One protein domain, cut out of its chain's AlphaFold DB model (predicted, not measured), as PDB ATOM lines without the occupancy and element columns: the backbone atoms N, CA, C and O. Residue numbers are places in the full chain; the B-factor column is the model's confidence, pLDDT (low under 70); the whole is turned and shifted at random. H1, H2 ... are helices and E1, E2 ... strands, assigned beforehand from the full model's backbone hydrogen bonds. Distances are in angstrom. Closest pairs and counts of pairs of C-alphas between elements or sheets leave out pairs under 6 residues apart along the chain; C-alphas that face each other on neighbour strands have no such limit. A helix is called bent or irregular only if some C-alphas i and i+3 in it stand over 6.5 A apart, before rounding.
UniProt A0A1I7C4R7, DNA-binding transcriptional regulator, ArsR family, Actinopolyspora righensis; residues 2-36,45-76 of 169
ATOM      1  N   THR A   2     -28.117  44.029 -55.390       79.19
ATOM      2  CA  THR A   2     -28.347  45.033 -56.458       79.19
ATOM      3  C   THR A   2     -29.805  45.478 -56.629       79.19
ATOM      4  O   THR A   2     -30.064  46.665 -56.794       79.19
ATOM      5  N   HIS A   3     -30.777  44.565 -56.522       85.81
ATOM      6  CA  HIS A   3     -32.199  44.905 -56.655       85.81
ATOM      7  C   HIS A   3     -32.692  45.921 -55.606       85.81
ATOM      8  O   HIS A   3     -33.345  46.900 -55.963       85.81
ATOM      9  N   ARG A   4     -32.371  45.712 -54.321       88.62
ATOM     10  CA  ARG A   4     -32.834  46.588 -53.230       88.62
ATOM     11  C   ARG A   4     -32.103  47.927 -53.229       88.62
ATOM     12  O   ARG A   4     -32.747  48.956 -53.066       88.62
ATOM     13  N   ALA A   5     -30.800  47.919 -53.510       87.31
ATOM     14  CA  ALA A   5     -30.035  49.148 -53.709       87.31
ATOM     15  C   ALA A   5     -30.629  49.999 -54.846       87.31
ATOM     16  O   ALA A   5     -30.831  51.199 -54.678       87.31
ATOM     17  N   ARG A   6     -31.009  49.366 -55.967       89.25
ATOM     18  CA  ARG A   6     -31.682  50.046 -57.080       89.25
ATOM     19  C   ARG A   6     -33.029  50.637 -56.665       89.25
ATOM     20  O   ARG A   6     -33.269  51.799 -56.951       89.25
ATOM     21  N   GLN A   7     -33.882  49.876 -55.977       93.00
ATOM     22  CA  GLN A   7     -35.180  50.388 -55.517       93.00
ATOM     23  C   GLN A   7     -35.046  51.592 -54.577       93.00
ATOM     24  O   GLN A   7     -35.815  52.543 -54.705       93.00
ATOM     25  N   LEU A   8     -34.060  51.568 -53.673       91.31
ATOM     26  CA  LEU A   8     -33.753  52.708 -52.814       91.31
ATOM     27  C   LEU A   8     -33.317  53.923 -53.643       91.31
ATOM     28  O   LEU A   8     -33.856  55.009 -53.448       91.31
ATOM     29  N   ALA A   9     -32.394  53.737 -54.588       91.62
ATOM     30  CA  ALA A   9     -31.885  54.821 -55.423       91.62
ATOM     31  C   ALA A   9     -32.967  55.449 -56.320       91.62
ATOM     32  O   ALA A   9     -32.966  56.657 -56.525       91.62
ATOM     33  N   THR A  10     -33.903  54.652 -56.845       92.56
ATOM     34  CA  THR A  10     -34.916  55.140 -57.796       92.56
ATOM     35  C   THR A  10     -36.199  55.645 -57.143       92.56
ATOM     36  O   THR A  10     -36.922  56.418 -57.759       92.56
ATOM     37  N   GLY A  11     -36.549  55.167 -55.946       88.19
ATOM     38  CA  GLY A  11     -37.857  55.454 -55.337       88.19
ATOM     39  C   GLY A  11     -37.850  55.577 -53.817       88.19
ATOM     40  O   GLY A  11     -38.916  55.550 -53.195       88.19
ATOM     41  N   GLY A  12     -36.665  55.697 -53.217       91.19
ATOM     42  CA  GLY A  12     -36.490  55.901 -51.788       91.19
ATOM     43  C   GLY A  12     -36.920  54.709 -50.932       91.19
ATOM     44  O   GLY A  12     -37.191  53.602 -51.408       91.19
ATOM     45  N   ALA A  13     -37.012  54.956 -49.626       90.25
ATOM     46  CA  ALA A  13     -37.349  53.941 -48.629       90.25
ATOM     47  C   ALA A  13     -38.720  53.286 -48.880       90.25
ATOM     48  O   ALA A  13     -38.871  52.075 -48.722       90.25
ATOM     49  N   ARG A  14     -39.707  54.051 -49.367       91.38
ATOM     50  CA  ARG A  14     -41.026  53.504 -49.717       91.38
ATOM     51  C   ARG A  14     -40.909  52.373 -50.739       91.38
ATOM     52  O   ARG A  14     -41.511  51.321 -50.546       91.38
ATOM     53  N   LEU A  15     -40.141  52.580 -51.810       90.94
ATOM     54  CA  LEU A  15     -39.970  51.573 -52.858       90.94
ATOM     55  C   LEU A  15     -39.042  50.431 -52.422       90.94
ATOM     56  O   LEU A  15     -39.263  49.291 -52.817       90.94
ATOM     57  N   LEU A  16     -38.045  50.719 -51.580       91.81
ATOM     58  CA  LEU A  16     -37.154  49.720 -50.985       91.81
ATOM     59  C   LEU A  16     -37.918  48.646 -50.195       91.81
ATOM     60  O   LEU A  16     -37.642  47.453 -50.347       91.81
ATOM     61  N   PHE A  17     -38.866  49.061 -49.348       92.31
ATOM     62  CA  PHE A  17     -39.657  48.141 -48.522       92.31
ATOM     63  C   PHE A  17     -40.871  47.564 -49.259       92.31
ATOM     64  O   PHE A  17     -41.391  46.514 -48.869       92.31
ATOM     65  N   ALA A  18     -41.307  48.203 -50.349       88.81
ATOM     66  CA  ALA A  18     -42.398  47.704 -51.173       88.81
ATOM     67  C   ALA A  18     -42.074  46.312 -51.745       88.81
ATOM     68  O   ALA A  18     -41.029  46.076 -52.359       88.81
ATOM     69  N   GLY A  19     -42.992  45.364 -51.540       83.19
ATOM     70  CA  GLY A  19     -42.832  43.988 -52.018       83.19
ATOM     71  C   GLY A  19     -41.713  43.207 -51.316       83.19
ATOM     72  O   GLY A  19     -41.203  42.233 -51.873       83.19
ATOM     73  N   MET A  20     -41.279  43.640 -50.126       88.19
ATOM     74  CA  MET A  20     -40.378  42.861 -49.273       88.19
ATOM     75  C   MET A  20     -41.144  41.803 -48.479       88.19
ATOM     76  O   MET A  20     -40.762  40.639 -48.491       88.19
ATOM     77  N   HIS A  21     -42.236  42.199 -47.827       89.38
ATOM     78  CA  HIS A  21     -43.158  41.298 -47.145       89.38
ATOM     79  C   HIS A  21     -44.463  42.049 -46.815       89.38
ATOM     80  O   HIS A  21     -44.388  43.241 -46.515       89.38
ATOM     81  N   PRO A  22     -45.645  41.399 -46.793       89.00
ATOM     82  CA  PRO A  22     -46.922  42.051 -46.462       89.00
ATOM     83  C   PRO A  22     -46.992  42.687 -45.063       89.00
ATOM     84  O   PRO A  22     -47.841  43.541 -44.828       89.00
ATOM     85  N   ASN A  23     -46.108  42.289 -44.141       90.56
ATOM     86  CA  ASN A  23     -46.044  42.861 -42.784       90.56
ATOM     87  C   ASN A  23     -45.230  44.154 -42.701       90.56
ATOM     88  O   ASN A  23     -45.183  44.744 -41.630       90.56
ATOM     89  N   LEU A  24     -44.535  44.556 -43.766       92.06
ATOM     90  CA  LEU A  24     -43.727  45.771 -43.756       92.06
ATOM     91  C   LEU A  24     -44.494  46.904 -44.406       92.06
ATOM     92  O   LEU A  24     -44.976  46.777 -45.534       92.06
ATOM     93  N   ARG A  25     -44.568  48.035 -43.710       91.56
ATOM     94  CA  ARG A  25     -45.193  49.250 -44.225       91.56
ATOM     95  C   ARG A  25     -44.303  50.441 -43.928       91.56
ATOM     96  O   ARG A  25     -43.963  50.694 -42.783       91.56
ATOM     97  N   TRP A  26     -43.946  51.182 -44.968       92.50
ATOM     98  CA  TRP A  26     -43.240  52.448 -44.827       92.50
ATOM     99  C   TRP A  26     -44.235  53.602 -44.896       92.50
ATOM    100  O   TRP A  26     -44.924  53.740 -45.914       92.50
ATOM    101  N   ARG A  27     -44.314  54.422 -43.845       90.75
ATOM    102  CA  ARG A  27     -45.146  55.632 -43.799       90.75
ATOM    103  C   ARG A  27     -44.449  56.719 -42.994       90.75
ATOM    104  O   ARG A  27     -43.896  56.431 -41.947       90.75
ATOM    105  N   GLU A  28     -44.452  57.943 -43.520       88.69
ATOM    106  CA  GLU A  28     -44.006  59.147 -42.794       88.69
ATOM    107  C   GLU A  28     -42.615  59.028 -42.134       88.69
ATOM    108  O   GLU A  28     -42.376  59.537 -41.047       88.69
ATOM    109  N   GLY A  29     -41.670  58.342 -42.788       87.38
ATOM    110  CA  GLY A  29     -40.311  58.166 -42.255       87.38
ATOM    111  C   GLY A  29     -40.148  56.993 -41.282       87.38
ATOM    112  O   GLY A  29     -39.040  56.751 -40.807       87.38
ATOM    113  N   VAL A  30     -41.220  56.243 -41.019       90.25
ATOM    114  CA  VAL A  30     -41.253  55.115 -40.087       90.25
ATOM    115  C   VAL A  30     -41.487  53.807 -40.842       90.25
ATOM    116  O   VAL A  30     -42.368  53.687 -41.701       90.25
ATOM    117  N   LEU A  31     -40.683  52.797 -40.503       91.44
ATOM    118  CA  LEU A  31     -40.907  51.419 -40.920       91.44
ATOM    119  C   LEU A  31     -41.740  50.700 -39.859       91.44
ATOM    120  O   LEU A  31     -41.254  50.412 -38.768       91.44
ATOM    121  N   HIS A  32     -42.974  50.366 -40.204       91.12
ATOM    122  CA  HIS A  32     -43.852  49.543 -39.385       91.12
ATOM    123  C   HIS A  32     -43.673  48.071 -39.741       91.12
ATOM    124  O   HIS A  32     -43.627  47.712 -40.925       91.12
ATOM    125  N   ILE A  33     -43.599  47.227 -38.710       90.75
ATOM    126  CA  ILE A  33     -43.545  45.775 -38.851       90.75
ATOM    127  C   ILE A  33     -44.705  45.154 -38.073       90.75
ATOM    128  O   ILE A  33     -44.688  45.088 -36.846       90.75
ATOM    129  N   ASP A  34     -45.712  44.689 -38.803       86.81
ATOM    130  CA  ASP A  34     -46.928  44.120 -38.227       86.81
ATOM    131  C   ASP A  34     -46.734  42.645 -37.817       86.81
ATOM    132  O   ASP A  34     -45.870  41.926 -38.337       86.81
ATOM    133  N   ARG A  35     -47.620  42.149 -36.940       82.12
ATOM    134  CA  ARG A  35     -47.660  40.749 -36.460       82.12
ATOM    135  C   ARG A  35     -46.404  40.323 -35.679       82.12
ATOM    136  O   ARG A  35     -45.870  39.225 -35.881       82.12
ATOM    137  N   MET A  36     -45.955  41.206 -34.788       79.94
ATOM    138  CA  MET A  36     -44.910  40.938 -33.797       79.94
ATOM    139  C   MET A  36     -45.499  40.471 -32.465       79.94
ATOM    140  O   MET A  36     -46.630  40.810 -32.134       79.94
ATOM    141  N   SER A  45     -31.924  57.188 -35.357       75.62
ATOM    142  CA  SER A  45     -31.005  58.209 -34.809       75.62
ATOM    143  C   SER A  45     -29.695  58.389 -35.597       75.62
ATOM    144  O   SER A  45     -28.622  58.485 -35.014       75.62
ATOM    145  N   GLY A  46     -29.760  58.357 -36.934       73.94
ATOM    146  CA  GLY A  46     -28.580  58.463 -37.807       73.94
ATOM    147  C   GLY A  46     -27.707  57.200 -37.907       73.94
ATOM    148  O   GLY A  46     -26.790  57.166 -38.719       73.94
ATOM    149  N   ARG A  47     -28.023  56.131 -37.166       75.81
ATOM    150  CA  ARG A  47     -27.320  54.832 -37.167       75.81
ATOM    151  C   ARG A  47     -27.569  53.994 -38.432       75.81
ATOM    152  O   ARG A  47     -26.958  52.943 -38.601       75.81
ATOM    153  N   GLY A  48     -28.456  54.446 -39.322       83.44
ATOM    154  CA  GLY A  48     -28.880  53.703 -40.512       83.44
ATOM    155  C   GLY A  48     -29.828  52.547 -40.180       83.44
ATOM    156  O   GLY A  48     -30.347  52.467 -39.075       83.44
ATOM    157  N   LEU A  49     -30.097  51.674 -41.151       89.00
ATOM    158  CA  LEU A  49     -30.810  50.407 -40.958       89.00
ATOM    159  C   LEU A  49     -30.101  49.338 -41.786       89.00
ATOM    160  O   LEU A  49     -30.054  49.439 -43.015       89.00
ATOM    161  N   LEU A  50     -29.572  48.306 -41.131       90.69
ATOM    162  CA  LEU A  50     -28.922  47.203 -41.830       90.69
ATOM    163  C   LEU A  50     -29.968  46.221 -42.373       90.69
ATOM    164  O   LEU A  50     -30.754  45.661 -41.616       90.69
ATOM    165  N   LEU A  51     -29.961  45.973 -43.682       91.88
ATOM    166  CA  LEU A  51     -30.859  45.006 -44.318       91.88
ATOM    167  C   LEU A  51     -30.156  43.666 -44.549       91.88
ATOM    168  O   LEU A  51     -29.223  43.584 -45.348       91.88
ATOM    169  N   LEU A  52     -30.657  42.611 -43.910       92.94
ATOM    170  CA  LEU A  52     -30.102  41.257 -43.954       92.94
ATOM    171  C   LEU A  52     -31.039  40.321 -44.745       92.94
ATOM    172  O   LEU A  52     -32.010  39.801 -44.190       92.94
ATOM    173  N   PRO A  53     -30.807  40.098 -46.050       90.94
ATOM    174  CA  PRO A  53     -31.566  39.095 -46.792       90.94
ATOM    175  C   PRO A  53     -31.256  37.693 -46.255       90.94
ATOM    176  O   PRO A  53     -30.091  37.334 -46.102       90.94
ATOM    177  N   SER A  54     -32.286  36.885 -46.011       89.88
ATOM    178  CA  SER A  54     -32.136  35.505 -45.549       89.88
ATOM    179  C   SER A  54     -33.037  34.553 -46.324       89.88
ATOM    180  O   SER A  54     -34.219  34.817 -46.544       89.88
ATOM    181  N   VAL A  55     -32.470  33.414 -46.717       89.31
ATOM    182  CA  VAL A  55     -33.207  32.305 -47.346       89.31
ATOM    183  C   VAL A  55     -33.978  31.469 -46.318       89.31
ATOM    184  O   VAL A  55     -34.895  30.747 -46.684       89.31
ATOM    185  N   PHE A  56     -33.642  31.612 -45.032       87.31
ATOM    186  CA  PHE A  56     -34.286  30.926 -43.907       87.31
ATOM    187  C   PHE A  56     -35.349  31.789 -43.210       87.31
ATOM    188  O   PHE A  56     -36.055  31.320 -42.321       87.31
ATOM    189  N   ALA A  57     -35.469  33.066 -43.583       87.06
ATOM    190  CA  ALA A  57     -36.481  33.951 -43.026       87.06
ATOM    191  C   ALA A  57     -37.802  33.802 -43.786       87.06
ATOM    192  O   ALA A  57     -37.898  34.156 -44.959       87.06
ATOM    193  N   HIS A  58     -38.843  33.344 -43.091       84.44
ATOM    194  CA  HIS A  58     -40.207  33.293 -43.634       84.44
ATOM    195  C   HIS A  58     -40.975  34.608 -43.446       84.44
ATOM    196  O   HIS A  58     -41.929  34.879 -44.169       84.44
ATOM    197  N   LYS A  59     -40.555  35.438 -42.486       88.25
ATOM    198  CA  LYS A  59     -41.101  36.773 -42.227       88.25
ATOM    199  C   LYS A  59     -39.981  37.729 -41.798       88.25
ATOM    200  O   LYS A  59     -38.940  37.260 -41.343       88.25
ATOM    201  N   PRO A  60     -40.180  39.050 -41.923       89.25
ATOM    202  CA  PRO A  60     -39.242  40.039 -41.429       89.25
ATOM    203  C   PRO A  60     -39.075  39.939 -39.917       89.25
ATOM    204  O   PRO A  60     -40.063  39.725 -39.211       89.25
ATOM    205  N   ALA A  61     -37.849  40.127 -39.441       89.06
ATOM    206  CA  ALA A  61     -37.518  40.115 -38.023       89.06
ATOM    207  C   ALA A  61     -36.643  41.336 -37.677       89.06
ATOM    208  O   ALA A  61     -35.595  41.510 -38.309       89.06
ATOM    209  N   PRO A  62     -37.088  42.194 -36.738       87.12
ATOM    210  CA  PRO A  62     -36.279  43.260 -36.154       87.12
ATOM    211  C   PRO A  62     -35.319  42.700 -35.086       87.12
ATOM    212  O   PRO A  62     -35.374  41.498 -34.795       87.12
ATOM    213  N   PRO A  63     -34.485  43.560 -34.471       82.69
ATOM    214  CA  PRO A  63     -33.688  43.195 -33.309       82.69
ATOM    215  C   PRO A  63     -34.567  42.722 -32.153       82.69
ATOM    216  O   PRO A  63     -35.739  43.099 -32.047       82.69
ATOM    217  N   VAL A  64     -33.996  41.887 -31.285       77.88
ATOM    218  CA  VAL A  64     -34.721  41.328 -30.136       77.88
ATOM    219  C   VAL A  64     -34.929  42.402 -29.073       77.88
ATOM    220  O   VAL A  64     -35.986  42.444 -28.442       77.88
ATOM    221  N   THR A  65     -33.947  43.290 -28.907       77.81
ATOM    222  CA  THR A  65     -33.992  44.382 -27.935       77.81
ATOM    223  C   THR A  65     -33.920  45.763 -28.602       77.81
ATOM    224  O   THR A  65     -33.297  45.909 -29.657       77.81
ATOM    225  N   PRO A  66     -34.541  46.806 -28.015       75.31
ATOM    226  CA  PRO A  66     -34.505  48.166 -28.569       75.31
ATOM    227  C   PRO A  66     -33.120  48.830 -28.558       75.31
ATOM    228  O   PRO A  66     -32.883  49.759 -29.335       75.31
ATOM    229  N   ASP A  67     -32.224  48.364 -27.683       79.31
ATOM    230  CA  ASP A  67     -30.881  48.924 -27.488       79.31
ATOM    231  C   ASP A  67     -29.891  48.478 -28.574       79.31
ATOM    232  O   ASP A  67     -28.836  49.088 -28.772       79.31
ATOM    233  N   GLU A  68     -30.241  47.437 -29.330       77.88
ATOM    234  CA  GLU A  68     -29.434  46.957 -30.443       77.88
ATOM    235  C   GLU A  68     -29.375  47.975 -31.600       77.88
ATOM    236  O   GLU A  68     -30.291  48.784 -31.818       77.88
ATOM    237  N   PRO A  69     -28.292  47.952 -32.401       81.25
ATOM    238  CA  PRO A  69     -28.268  48.654 -33.673       81.25
ATOM    239  C   PRO A  69     -29.454  48.227 -34.556       81.25
ATOM    240  O   PRO A  69     -29.755  47.038 -34.649       81.25
ATOM    241  N   PRO A  70     -30.124  49.165 -35.241       86.38
ATOM    242  CA  PRO A  70     -31.275  48.852 -36.078       86.38
ATOM    243  C   PRO A  70     -30.873  47.965 -37.266       86.38
ATOM    244  O   PRO A  70     -30.142  48.382 -38.173       86.38
ATOM    245  N   TRP A  71     -31.409  46.748 -37.300       90.06
ATOM    246  CA  TRP A  71     -31.267  45.812 -38.411       90.06
ATOM    247  C   TRP A  71     -32.597  45.126 -38.746       90.06
ATOM    248  O   TRP A  71     -33.506  45.066 -37.927       90.06
ATOM    249  N   LEU A  72     -32.743  44.634 -39.975       91.56
ATOM    250  CA  LEU A  72     -33.932  43.922 -40.437       91.56
ATOM    251  C   LEU A  72     -33.529  42.699 -41.252       91.56
ATOM    252  O   LEU A  72     -33.047  42.827 -42.382       91.56
ATOM    253  N   VAL A  73     -33.793  41.515 -40.706       93.06
ATOM    254  CA  VAL A  73     -33.762  40.279 -41.491       93.06
ATOM    255  C   VAL A  73     -35.036  40.199 -42.321       93.06
ATOM    256  O   VAL A  73     -36.119  40.469 -41.805       93.06
ATOM    257  N   TYR A  74     -34.936  39.838 -43.603       91.75
ATOM    258  CA  TYR A  74     -36.099  39.707 -44.486       91.75
ATOM    259  C   TYR A  74     -35.971  38.540 -45.479       91.75
ATOM    260  O   TYR A  74     -34.851  38.165 -45.832       91.75
ATOM    261  N   PRO A  75     -37.102  37.981 -45.967       89.25
ATOM    262  CA  PRO A  75     -37.082  36.884 -46.931       89.25
ATOM    263  C   PRO A  75     -36.363  37.258 -48.236       89.25
ATOM    264  O   PRO A  75     -36.693  38.254 -48.893       89.25
ATOM    265  N   SER A  76     -35.395  36.437 -48.636       89.00
ATOM    266  CA  SER A  76     -34.713  36.557 -49.926       89.00
ATOM    267  C   SER A  76     -35.661  36.287 -51.098       89.00
ATOM    268  O   SER A  76     -36.540  35.428 -51.044       89.00
TER     269      SER A  76
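AT A GLANCE: This is residues 2 to 36 and 45 to 76 of the 169 residues of the protein "DNA-binding transcriptional regulator, ArsR family" of Actinopolyspora righensis (UniProt A0A1I7C4R7). A sharply kinked helix, H1, packs with its residues 13 to 17 beside a two-strand hairpin, E1 and E2, while a second small sheet, the parallel pair E3 and E4, stands apart from both. A long loop, residues 55 to 70, swings out and back to join E3 to E4. The printed part has 67 residues with one named helix and four named strands, in the order H1, E1, E2, E3, E4; the class is mixed, helices and strands. The whole is compact, with a radius of gyration of the C-alphas of 11.7 A, and its C-alphas span 32 by 29 by 20 A.

HOW THE PARTS SIT: Start with H1, residues 2 to 17, and look near residue 11, where it has a kink of 141 degrees. It is irregular: C-alphas 10 and 13 are 9.6 A apart. Of its O i to N i+4 pairs, 10 of 12 are within hydrogen-bond range. Next comes E1, residues 24 to 27; its closest C-alphas to H1 are those of Arg 14 and Trp 26, 5.5 A apart. A tight link leads to E2, residues 30 to 33, and the two strands form a hairpin, antiparallel at 157 degrees. Look there for N 25 and O 32, 3.0 A apart, and N 30 and O 27, 2.8 A apart, both within hydrogen-bond range. H1 and E2 are near each other, with 5 pairs of C-alphas within 10 A. Beyond the cut, E3, residues 50 to 54, and E4, residues 71 to 75, are parallel neighbours, with 26 degrees between their directions. Here N 52 and O 72 are 2.8 A apart and N 74 and O 52 are 3.0 A apart, both within hydrogen-bond range. H1, E1 and E2 are each apart from E3 and from E4.

IN THESE COORDINATES: Find C-alpha 2 at (-28.347, 45.033, -56.458); from there H1 runs to C-alpha 17, 14.2 A from its first C-alpha. E1 begins at C-alpha 24, at (-43.727, 45.771, -43.756), and measures 10.0 A; E2 measures 9.7 A. E3, from Leu 50 to Ser 54, covers 12.7 A. E4, from Trp 71 to Pro 75, covers 13.6 A and ends at C-alpha 75, at (-37.082, 36.884, -46.931).

THE WHOLE: The two C-alphas farthest apart are those of Thr 10 and Thr 65, at 31.8 A. Residues 37 to 44 are not printed, and C-alphas 36 and 45 lie 22.2 A apart across this cut, which falls in the link from E2 to E3. The link from H1 to E1 is short, and the link from E3 to E4, of 16 residues, is long. The mean pLDDT of the printed part is 87.4, and no printed residue is under 70.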